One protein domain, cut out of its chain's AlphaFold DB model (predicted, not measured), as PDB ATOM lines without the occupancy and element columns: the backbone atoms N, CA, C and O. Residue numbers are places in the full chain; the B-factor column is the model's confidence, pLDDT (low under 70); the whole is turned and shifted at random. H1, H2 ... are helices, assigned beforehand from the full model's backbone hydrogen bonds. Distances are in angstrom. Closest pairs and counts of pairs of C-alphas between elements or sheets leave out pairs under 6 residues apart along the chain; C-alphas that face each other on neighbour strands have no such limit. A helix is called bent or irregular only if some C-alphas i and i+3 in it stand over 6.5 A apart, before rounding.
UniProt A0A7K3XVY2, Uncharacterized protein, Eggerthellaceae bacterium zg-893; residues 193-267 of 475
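AT A GLANCE: This is residues 193 to 267 of the 475 residues of an uncharacterized protein of Eggerthellaceae bacterium zg-893 (UniProt A0A7K3XVY2). Six short helices make a compact, rounded body of mostly crossed helices gathered on H5, which touches the other five. Two helical hairpins, H2 with H3 and H5 with H6, pack together, while H1 packs across H5 at a large angle and also touches H2, and the very short H4 packs on residues 241 to 246 of H5. The printed part has 75 residues with six named helices, H1 to H6 in chain order, and no named strand; the class is all helix. The radius of gyration of the C-alphas is 10.8 A, and the spans are 29 by 22 by 20 A.

HOW THE PARTS SIT: Start at H1, residues 199 to 206, and look next at H2, residues 208 to 218: they touch, closest at the C-alphas of Glu 203 and Thr 211, 5.5 A apart, at a steep tilt of 63 degrees, opposite ways. H2 forms a hairpin with H3, residues 222 to 229, where the closest C-alphas, of Ala 218 and Ala 225, are 4.1 A apart. The hub is H5, residues 239 to 251. H1 touches it only just about perpendicular, at 71 degrees, with the C-alphas of Leu 206 and Arg 243 closest at 5.9 A. Residues 246 to 251 of H5 alone touch H2, closest at the C-alphas of Leu 214 and Ala 250, 4.3 A. H4, residues 231 to 234, touches H5, the C-alphas of Tyr 234 and Gln 242 being closest at 4.6 A. H5 and H6, residues 253 to 265, form a hairpin, with the C-alphas of Ala 249 and Val 256 closest at 5.0 A. Residues 256 to 260 of H6 alone touch H3, closest at the C-alphas of Ile 227 and Arg 260, 6.2 A. H6 is apart from H1 and H2. Every O i to N i+4 pair is within hydrogen-bond range in H1, H2, H3 and H5, against 5 of 9 in H6; H4 is too short for such a pair.

IN THESE COORDINATES: Find C-alpha 199 at (154.507, 220.600, 253.260), where H1 begins; it spans 10.0 A. H2 spans 15.1 A, H3 10.4 A and H4 5.9 A. H5 begins at C-alpha 239, (153.720, 223.416, 269.871), and spans 18.0 A. H6 spans 19.1 A to C-alpha 265 at (158.654, 241.084, 268.484); it is irregular, with C-alphas 260 and 263 7.4 A apart.

THE WHOLE: The two C-alphas farthest apart, those of Ser 195 and Pro 267, are 29.9 A from each other. The printed part has no cut, and its five links between helices are tight. The mean pLDDT of the printed part is 95.8, and no printed residue is under 70.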
ATOM      1  N   ASP A 193     158.311 233.321 246.808       87.25
ATOM      2  CA  ASP A 193     159.184 232.142 246.746       87.25
ATOM      3  C   ASP A 193     158.624 231.037 247.645       87.25
ATOM      4  O   ASP A 193     158.831 231.038 248.857       87.25
ATOM      5  N   THR A 194     157.923 230.083 247.038       88.94
ATOM      6  CA  THR A 194     157.340 228.919 247.723       88.94
ATOM      7  C   THR A 194     158.226 227.673 247.647       88.94
ATOM      8  O   THR A 194     157.866 226.624 248.170       88.94
ATOM      9  N   SER A 195     159.424 227.766 247.051       88.56
ATOM     10  CA  SER A 195     160.304 226.607 246.807       88.56
ATOM     11  C   SER A 195     160.886 225.964 248.071       88.56
ATOM     12  O   SER A 195     161.435 224.864 248.005       88.56
ATOM     13  N   LYS A 196     160.797 226.661 249.206       91.62
ATOM     14  CA  LYS A 196     161.346 226.249 250.505       91.62
ATOM     15  C   LYS A 196     160.287 225.713 251.467       91.62
ATOM     16  O   LYS A 196     160.637 225.372 252.591       91.62
ATOM     17  N   ILE A 197     159.024 225.658 251.047       95.62
ATOM     18  CA  ILE A 197     157.940 225.157 251.887       95.62
ATOM     19  C   ILE A 197     158.065 223.636 251.996       95.62
ATOM     20  O   ILE A 197     158.033 222.924 250.993       95.62
ATOM     21  N   ASP A 198     158.215 223.151 253.225       96.50
ATOM     22  CA  ASP A 198     158.163 221.728 253.551       96.50
ATOM     23  C   ASP A 198     156.733 221.375 253.980       96.50
ATOM     24  O   ASP A 198     156.358 221.521 255.145       96.50
ATOM     25  N   GLU A 199     155.911 220.954 253.013       96.12
ATOM     26  CA  GLU A 199     154.507 220.600 253.260       96.12
ATOM     27  C   GLU A 199     154.374 219.452 254.267       96.12
ATOM     28  O   GLU A 199     153.485 219.491 255.106       96.12
ATOM     29  N   ALA A 200     155.290 218.476 254.264       96.44
ATOM     30  CA  ALA A 200     155.230 217.351 255.198       96.44
ATOM     31  C   ALA A 200     155.493 217.796 256.647       96.44
ATOM     32  O   ALA A 200     154.843 217.312 257.576       96.44
ATOM     33  N   ALA A 201     156.422 218.736 256.851       95.38
ATOM     34  CA  ALA A 201     156.657 219.326 258.165       95.38
ATOM     35  C   ALA A 201     155.459 220.165 258.644       95.38
ATOM     36  O   ALA A 201     155.101 220.103 259.819       95.38
ATOM     37  N   LEU A 202     154.822 220.921 257.744       97.06
ATOM     38  CA  LEU A 202     153.615 221.688 258.066       97.06
ATOM     39  C   LEU A 202     152.424 220.780 258.389       97.06
ATOM     40  O   LEU A 202     151.745 221.023 259.387       97.06
ATOM     41  N   GLU A 203     152.212 219.706 257.623       97.44
ATOM     42  CA  GLU A 203     151.147 218.728 257.879       97.44
ATOM     43  C   GLU A 203     151.297 218.070 259.250       97.44
ATOM     44  O   GLU A 203     150.298 217.872 259.939       97.44
ATOM     45  N   ALA A 204     152.527 217.806 259.699       96.69
ATOM     46  CA  ALA A 204     152.776 217.279 261.040       96.69
ATOM     47  C   ALA A 204     152.381 218.261 262.164       96.69
ATOM     48  O   ALA A 204     152.032 217.827 263.261       96.69
ATOM     49  N   ILE A 205     152.420 219.574 261.910       96.56
ATOM     50  CA  ILE A 205     152.071 220.611 262.897       96.56
ATOM     51  C   ILE A 205     150.568 220.931 262.860       96.56
ATOM     52  O   ILE A 205     149.929 221.072 263.911       96.56
ATOM     53  N   LEU A 206     150.013 221.078 261.653       96.56
ATOM     54  CA  LEU A 206     148.705 221.688 261.388       96.56
ATOM     55  C   LEU A 206     147.633 220.693 260.930       96.56
ATOM     56  O   LEU A 206     146.452 221.035 260.916       96.56
ATOM     57  N   GLY A 207     148.030 219.492 260.516       96.75
ATOM     58  CA  GLY A 207     147.177 218.583 259.760       96.75
ATOM     59  C   GLY A 207     147.020 218.996 258.286       96.75
ATOM     60  O   GLY A 207     147.437 220.089 257.877       96.75
ATOM     61  N   PRO A 208     146.412 218.127 257.460       96.56
ATOM     62  CA  PRO A 208     146.361 218.301 256.006       96.56
ATOM     63  C   PRO A 208     145.530 219.515 255.573       96.56
ATOM     64  O   PRO A 208     145.937 220.272 254.691       96.56
ATOM     65  N   ASP A 209     144.383 219.752 256.214       96.31
ATOM     66  CA  ASP A 209     143.436 220.780 255.769       96.31
ATOM     67  C   ASP A 209     143.965 222.200 255.984       96.31
ATOM     68  O   ASP A 209     143.859 223.054 255.100       96.31
ATOM     69  N   VAL A 210     144.553 222.465 257.152       96.56
ATOM     70  CA  VAL A 210     145.122 223.780 257.471       96.56
ATOM     71  C   VAL A 210     146.429 223.997 256.709       96.56
ATOM     72  O   VAL A 210     146.651 225.095 256.203       96.56
ATOM     73  N   THR A 211     147.248 222.952 256.534       97.94
ATOM     74  CA  THR A 211     148.462 223.037 255.707       97.94
ATOM     75  C   THR A 211     148.128 223.431 254.281       97.94
ATOM     76  O   THR A 211     148.711 224.375 253.753       97.94
ATOM     77  N   LYS A 212     147.128 222.782 253.680       97.56
ATOM     78  CA  LYS A 212     146.668 223.134 252.340       97.56
ATOM     79  C   LYS A 212     146.249 224.601 252.242       97.56
ATOM     80  O   LYS A 212     146.672 225.282 251.313       97.56
ATOM     81  N   LYS A 213     145.468 225.105 253.206       97.44
ATOM     82  CA  LYS A 213     145.071 226.526 253.245       97.44
ATOM     83  C   LYS A 213     146.290 227.449 253.315       97.44
ATOM     84  O   LYS A 213     146.377 228.394 252.536       97.44
ATOM     85  N   LEU A 214     147.247 227.149 254.195       97.88
ATOM     86  CA  LEU A 214     148.463 227.947 254.353       97.88
ATOM     87  C   LEU A 214     149.298 227.971 253.063       97.88
ATOM     88  O   LEU A 214     149.771 229.028 252.649       97.88
ATOM     89  N   VAL A 215     149.454 226.820 252.405       97.19
ATOM     90  CA  VAL A 215     150.195 226.687 251.141       97.19
ATOM     91  C   VAL A 215     149.483 227.413 249.997       97.19
ATOM     92  O   VAL A 215     150.139 228.097 249.210       97.19
ATOM     93  N   ASP A 216     148.154 227.321 249.911       96.25
ATOM     94  CA  ASP A 216     147.356 228.027 248.902       96.25
ATOM     95  C   ASP A 216     147.470 229.556 249.062       96.25
ATOM     96  O   ASP A 216     147.593 230.280 248.067       96.25
ATOM     97  N   GLU A 217     147.478 230.061 250.299       96.00
ATOM     98  CA  GLU A 217     147.694 231.484 250.589       96.00
ATOM     99  C   GLU A 217     149.149 231.923 250.359       96.00
ATOM    100  O   GLU A 217     149.394 233.018 249.841       96.00
ATOM    101  N   ALA A 218     150.129 231.051 250.612       96.69
ATOM    102  CA  ALA A 218     151.540 231.310 250.315       96.69
ATOM    103  C   ALA A 218     151.802 231.581 248.823       96.69
ATOM    104  O   ALA A 218     152.698 232.351 248.483       96.69
ATOM    105  N   GLN A 219     151.003 231.016 247.910       94.88
ATOM    106  CA  GLN A 219     151.135 231.314 246.476       94.88
ATOM    107  C   GLN A 219     150.756 232.762 246.123       94.88
ATOM    108  O   GLN A 219     151.123 233.257 245.055       94.88
ATOM    109  N   LYS A 220     150.000 233.434 246.995       94.75
ATOM    110  CA  LYS A 220     149.427 234.767 246.763       94.75
ATOM    111  C   LYS A 220     150.134 235.847 247.576       94.75
ATOM    112  O   LYS A 220     150.160 236.997 247.145       94.75
ATOM    113  N   ASN A 221     150.701 235.489 248.729       95.88
ATOM    114  CA  ASN A 221     151.266 236.430 249.688       95.88
ATOM    115  C   ASN A 221     152.693 236.026 250.105       95.88
ATOM    116  O   ASN A 221     152.925 234.932 250.618       95.88
ATOM    117  N   ALA A 222     153.652 236.936 249.906       96.12
ATOM    118  CA  ALA A 222     155.063 236.715 250.219       96.12
ATOM    119  C   ALA A 222     155.333 236.528 251.723       96.12
ATOM    120  O   ALA A 222     156.214 235.747 252.085       96.12
ATOM    121  N   ASP A 223     154.564 237.186 252.594       97.31
ATOM    122  CA  ASP A 223     154.686 236.998 254.040       97.31
ATOM    123  C   ASP A 223     154.167 235.626 254.454       97.31
ATOM    124  O   ASP A 223     154.827 234.947 255.237       97.31
ATOM    125  N   VAL A 224     153.063 235.158 253.863       97.94
ATOM    126  CA  VAL A 224     152.561 233.794 254.098       97.94
ATOM    127  C   VAL A 224     153.553 232.751 253.583       97.94
ATOM    128  O   VAL A 224     153.844 231.790 254.290       97.94
ATOM    129  N   ALA A 225     154.156 232.961 252.409       97.75
ATOM    130  CA  ALA A 225     155.218 232.086 251.906       97.75
ATOM    131  C   ALA A 225     156.428 232.037 252.844       97.75
ATOM    132  O   ALA A 225     156.995 230.966 253.080       97.75
ATOM    133  N   TRP A 226     156.808 233.179 253.422       97.75
ATOM    134  CA  TRP A 226     157.866 233.228 254.422       97.75
ATOM    135  C   TRP A 226     157.468 232.491 255.704       97.75
ATOM    136  O   TRP A 226     158.262 231.695 256.197       97.75
ATOM    137  N   ILE A 227     156.254 232.703 256.219       98.25
ATOM    138  CA  ILE A 227     155.725 232.013 257.405       98.25
ATOM    139  C   ILE A 227     155.761 230.494 257.189       98.25
ATOM    140  O   ILE A 227     156.376 229.778 257.977       98.25
ATOM    141  N   ALA A 228     155.201 230.018 256.073       97.88
ATOM    142  CA  ALA A 228     155.150 228.603 255.705       97.88
ATOM    143  C   ALA A 228     156.540 227.973 255.503       97.88
ATOM    144  O   ALA A 228     156.722 226.781 255.728       97.88
ATOM    145  N   SER A 229     157.539 228.767 255.106       97.88
ATOM    146  CA  SER A 229     158.925 228.304 254.937       97.88
ATOM    147  C   SER A 229     159.751 228.328 256.230       97.88
ATOM    148  O   SER A 229     160.895 227.877 256.218       97.88
ATOM    149  N   ASN A 230     159.233 228.900 257.323       97.56
ATOM    150  CA  ASN A 230     159.947 229.039 258.598       97.56
ATOM    151  C   ASN A 230     159.065 228.630 259.802       97.56
ATOM    152  O   ASN A 230     158.951 229.408 260.757       97.56
ATOM    153  N   PRO A 231     158.405 227.452 259.793       96.88
ATOM    154  CA  PRO A 231     157.495 227.061 260.870       96.88
ATOM    155  C   PRO A 231     158.205 226.904 262.224       96.88
ATOM    156  O   PRO A 231     157.602 227.140 263.268       96.88
ATOM    157  N   ASP A 232     159.492 226.558 262.226       96.25
ATOM    158  CA  ASP A 232     160.334 226.395 263.416       96.25
ATOM    159  C   ASP A 232     160.466 227.678 264.247       96.25
ATOM    160  O   ASP A 232     160.603 227.613 265.467       96.25
ATOM    161  N   LYS A 233     160.339 228.852 263.617       96.56
ATOM    162  CA  LYS A 233     160.413 230.150 264.305       96.56
ATOM    163  C   LYS A 233     159.248 230.436 265.250       96.56
ATOM    164  O   LYS A 233     159.328 231.380 266.029       96.56
ATOM    165  N   TYR A 234     158.178 229.652 265.176       96.69
ATOM    166  CA  TYR A 234     156.986 229.814 266.009       96.69
ATOM    167  C   TYR A 234     156.920 228.795 267.154       96.69
ATOM    168  O   TYR A 234     155.955 228.795 267.910       96.69
ATOM    169  N   ALA A 235     157.933 227.933 267.295       93.88
ATOM    170  CA  ALA A 235     157.968 226.871 268.302       93.88
ATOM    171  C   ALA A 235     158.498 227.320 269.678       93.88
ATOM    172  O   ALA A 235     158.450 226.546 270.631       93.88
ATOM    173  N   ASP A 236     159.005 228.553 269.801       84.81
ATOM    174  CA  ASP A 236     159.696 229.031 271.010       84.81
ATOM    175  C   ASP A 236     158.824 228.988 272.278       84.81
ATOM    176  O   ASP A 236     159.351 228.762 273.370       84.81
ATOM    177  N   ASP A 237     157.508 229.164 272.136       86.00
ATOM    178  CA  ASP A 237     156.531 229.123 273.238       86.00
ATOM    179  C   ASP A 237     155.674 227.839 273.226       86.00
ATOM    180  O   ASP A 237     154.598 227.769 273.814       86.00
ATOM    181  N   GLY A 238     156.178 226.792 272.562       92.12
ATOM    182  CA  GLY A 238     155.583 225.460 272.509       92.12
ATOM    183  C   GLY A 238     154.688 225.201 271.295       92.12
ATOM    184  O   GLY A 238     154.252 226.108 270.585       92.12
ATOM    185  N   ASP A 239     154.390 223.920 271.079       93.69
ATOM    186  CA  ASP A 239     153.720 223.416 269.871       93.69
ATOM    187  C   ASP A 239     152.299 223.974 269.694       93.69
ATOM    188  O   ASP A 239     151.829 224.171 268.573       93.69
ATOM    189  N   VAL A 240     151.609 224.285 270.799       92.19
ATOM    190  CA  VAL A 240     150.274 224.906 270.767       92.19
ATOM    191  C   VAL A 240     150.344 226.315 270.180       92.19
ATOM    192  O   VAL A 240     149.519 226.662 269.334       92.19
ATOM    193  N   VAL A 241     151.337 227.109 270.589       94.25
ATOM    194  CA  VAL A 241     151.550 228.470 270.074       94.25
ATOM    195  C   VAL A 241     151.944 228.415 268.606       94.25
ATOM    196  O   VAL A 241     151.347 229.114 267.787       94.25
ATOM    197  N   GLN A 242     152.864 227.512 268.261       97.25
ATOM    198  CA  GLN A 242     153.272 227.270 266.882       97.25
ATOM    199  C   GLN A 242     152.068 226.970 265.986       97.25
ATOM    200  O   GLN A 242     151.839 227.663 264.994       97.25
ATOM    201  N   ARG A 243     151.262 225.970 266.364       96.56
ATOM    202  CA  ARG A 243     150.067 225.572 265.620       96.56
ATOM    203  C   ARG A 243     149.089 226.732 265.489       96.56
ATOM    204  O   ARG A 243     148.643 227.016 264.387       96.56
ATOM    205  N   ARG A 244     148.765 227.424 266.587       94.94
ATOM    206  CA  ARG A 244     147.772 228.511 266.583       94.94
ATOM    207  C   ARG A 244     148.199 229.694 265.715       94.94
ATOM    208  O   ARG A 244     147.365 230.195 264.972       94.94
ATOM    209  N   LEU A 245     149.467 230.108 265.753       97.69
ATOM    210  CA  LEU A 245     149.972 231.215 264.928       97.69
ATOM    211  C   LEU A 245     150.012 230.862 263.438       97.69
ATOM    212  O   LEU A 245     149.644 231.677 262.594       97.69
ATOM    213  N   LEU A 246     150.422 229.639 263.106       98.06
ATOM    214  CA  LEU A 246     150.416 229.163 261.724       98.06
ATOM    215  C   LEU A 246     148.985 228.981 261.191       98.06
ATOM    216  O   LEU A 246     148.711 229.374 260.059       98.06
ATOM    217  N   THR A 247     148.058 228.465 262.007       96.88
ATOM    218  CA  THR A 247     146.627 228.427 261.669       96.88
ATOM    219  C   THR A 247     146.088 229.835 261.449       96.88
ATOM    220  O   THR A 247     145.423 230.066 260.445       96.88
ATOM    221  N   LEU A 248     146.429 230.787 262.322       96.69
ATOM    222  CA  LEU A 248     146.008 232.180 262.199       96.69
ATOM    223  C   LEU A 248     146.460 232.788 260.860       96.69
ATOM    224  O   LEU A 248     145.648 233.383 260.160       96.69
ATOM    225  N   ALA A 249     147.708 232.557 260.440       97.56
ATOM    226  CA  ALA A 249     148.194 232.994 259.126       97.56
ATOM    227  C   ALA A 249     147.496 232.301 257.941       97.56
ATOM    228  O   ALA A 249     147.441 232.865 256.848       97.56
ATOM    229  N   ALA A 250     146.982 231.084 258.136       96.81
ATOM    230  CA  ALA A 250     146.270 230.327 257.110       96.81
ATOM    231  C   ALA A 250     144.798 230.745 256.964       96.81
ATOM    232  O   ALA A 250     144.216 230.555 255.895       96.81
ATOM    233  N   THR A 251     144.175 231.246 258.035       94.81
ATOM    234  CA  THR A 251     142.725 231.496 258.083       94.81
ATOM    235  C   THR A 251     142.347 232.967 258.185       94.81
ATOM    236  O   THR A 251     141.245 233.314 257.776       94.81
ATOM    237  N   GLU A 252     143.235 233.829 258.682       95.50
ATOM    238  CA  GLU A 252     142.974 235.258 258.887       95.50
ATOM    239  C   GLU A 252     144.017 236.106 258.128       95.50
ATOM    240  O   GLU A 252     145.079 236.428 258.668       95.50
ATOM    241  N   PRO A 253     143.738 236.510 256.871       94.31
ATOM    242  CA  PRO A 253     144.664 237.316 256.071       94.31
ATOM    243  C   PRO A 253     145.093 238.627 256.746       94.31
ATOM    244  O   PRO A 253     146.224 239.076 256.564       94.31
ATOM    245  N   GLU A 254     144.207 239.228 257.546       95.31
ATOM    246  CA  GLU A 254     144.474 240.460 258.302       95.31
ATOM    247  C   GLU A 254     145.512 240.267 259.418       95.31
ATOM    248  O   GLU A 254     146.218 241.210 259.768       95.31
ATOM    249  N   ALA A 255     145.664 239.043 259.931       97.06
ATOM    250  CA  ALA A 255     146.619 238.715 260.983       97.06
ATOM    251  C   ALA A 255     148.014 238.353 260.443       97.06
ATOM    252  O   ALA A 255     148.960 238.198 261.217       97.06
ATOM    253  N   VAL A 256     148.185 238.225 259.121       97.75
ATOM    254  CA  VAL A 256     149.468 237.837 258.507       97.75
ATOM    255  C   VAL A 256     150.622 238.770 258.899       97.75
ATOM    256  O   VAL A 256     151.666 238.238 259.280       97.75
ATOM    257  N   PRO A 257     150.488 240.115 258.879       97.81
ATOM    258  CA  PRO A 257     151.557 241.005 259.337       97.81
ATOM    259  C   PRO A 257     151.940 240.753 260.801       97.81
ATOM    260  O   PRO A 257     153.129 240.672 261.123       97.81
ATOM    261  N   PHE A 258     150.939 240.524 261.660       98.19
ATOM    262  CA  PHE A 258     151.159 240.203 263.065       98.19
ATOM    263  C   PHE A 258     151.978 238.915 263.219       98.19
ATOM    264  O   PHE A 258     153.029 238.926 263.869       98.19
ATOM    265  N   VAL A 259     151.534 237.823 262.581       98.25
ATOM    266  CA  VAL A 259     152.218 236.522 262.636       98.25
ATOM    267  C   VAL A 259     153.626 236.650 262.065       98.25
ATOM    268  O   VAL A 259     154.589 236.222 262.692       98.25
ATOM    269  N   ARG A 260     153.787 237.323 260.924       98.06
ATOM    270  CA  ARG A 260     155.080 237.511 260.259       98.06
ATOM    271  C   ARG A 260     156.128 238.167 261.158       98.06
ATOM    272  O   ARG A 260     157.306 237.812 261.058       98.06
ATOM    273  N   ALA A 261     155.722 239.126 261.986       98.00
ATOM    274  CA  ALA A 261     156.608 239.844 262.900       98.00
ATOM    275  C   ALA A 261     156.737 239.185 264.287       98.00
ATOM    276  O   ALA A 261     157.591 239.596 265.075       98.00
ATOM    277  N   PHE A 262     155.947 238.148 264.586       97.94
ATOM    278  CA  PHE A 262     155.924 237.487 265.894       97.94
ATOM    279  C   PHE A 262     157.298 236.992 266.373       97.94
ATOM    280  O   PHE A 262     157.661 237.345 267.494       97.94
ATOM    281  N   PRO A 263     158.119 236.285 265.564       96.94
ATOM    282  CA  PRO A 263     159.417 235.783 266.030       96.94
ATOM    283  C   PRO A 263     160.416 236.883 266.412       96.94
ATOM    284  O   PRO A 263     161.367 236.628 267.145       96.94
ATOM    285  N   ASP A 264     160.224 238.100 265.892       96.31
ATOM    286  CA  ASP A 264     161.119 239.233 266.131       96.31
ATOM    287  C   ASP A 264     160.614 240.144 267.268       96.31
ATOM    288  O   ASP A 264     161.417 240.825 267.911       96.31
ATOM    289  N   LYS A 265     159.293 240.185 267.506       96.81
ATOM    290  CA  LYS A 265     158.654 241.084 268.484       96.81
ATOM    291  C   LYS A 265     158.262 240.403 269.798       96.81
ATOM    292  O   LYS A 265     158.280 241.075 270.825       96.81
ATOM    293  N   TYR A 266     157.907 239.118 269.794       96.00
ATOM    294  CA  TYR A 266     157.502 238.395 271.002       96.00
ATOM    295  C   TYR A 266     158.721 237.908 271.815       96.00
ATOM    296  O   TYR A 266     159.673 237.389 271.229       96.00
ATOM    297  N   PRO A 267     158.703 237.990 273.161       95.81
ATOM    298  CA  PRO A 267     157.703 238.648 274.002       95.81
ATOM    299  C   PRO A 267     157.991 240.143 274.225       95.81
ATOM    300  O   PRO A 267     159.138 240.548 274.427       95.81
TER     301      PRO A 267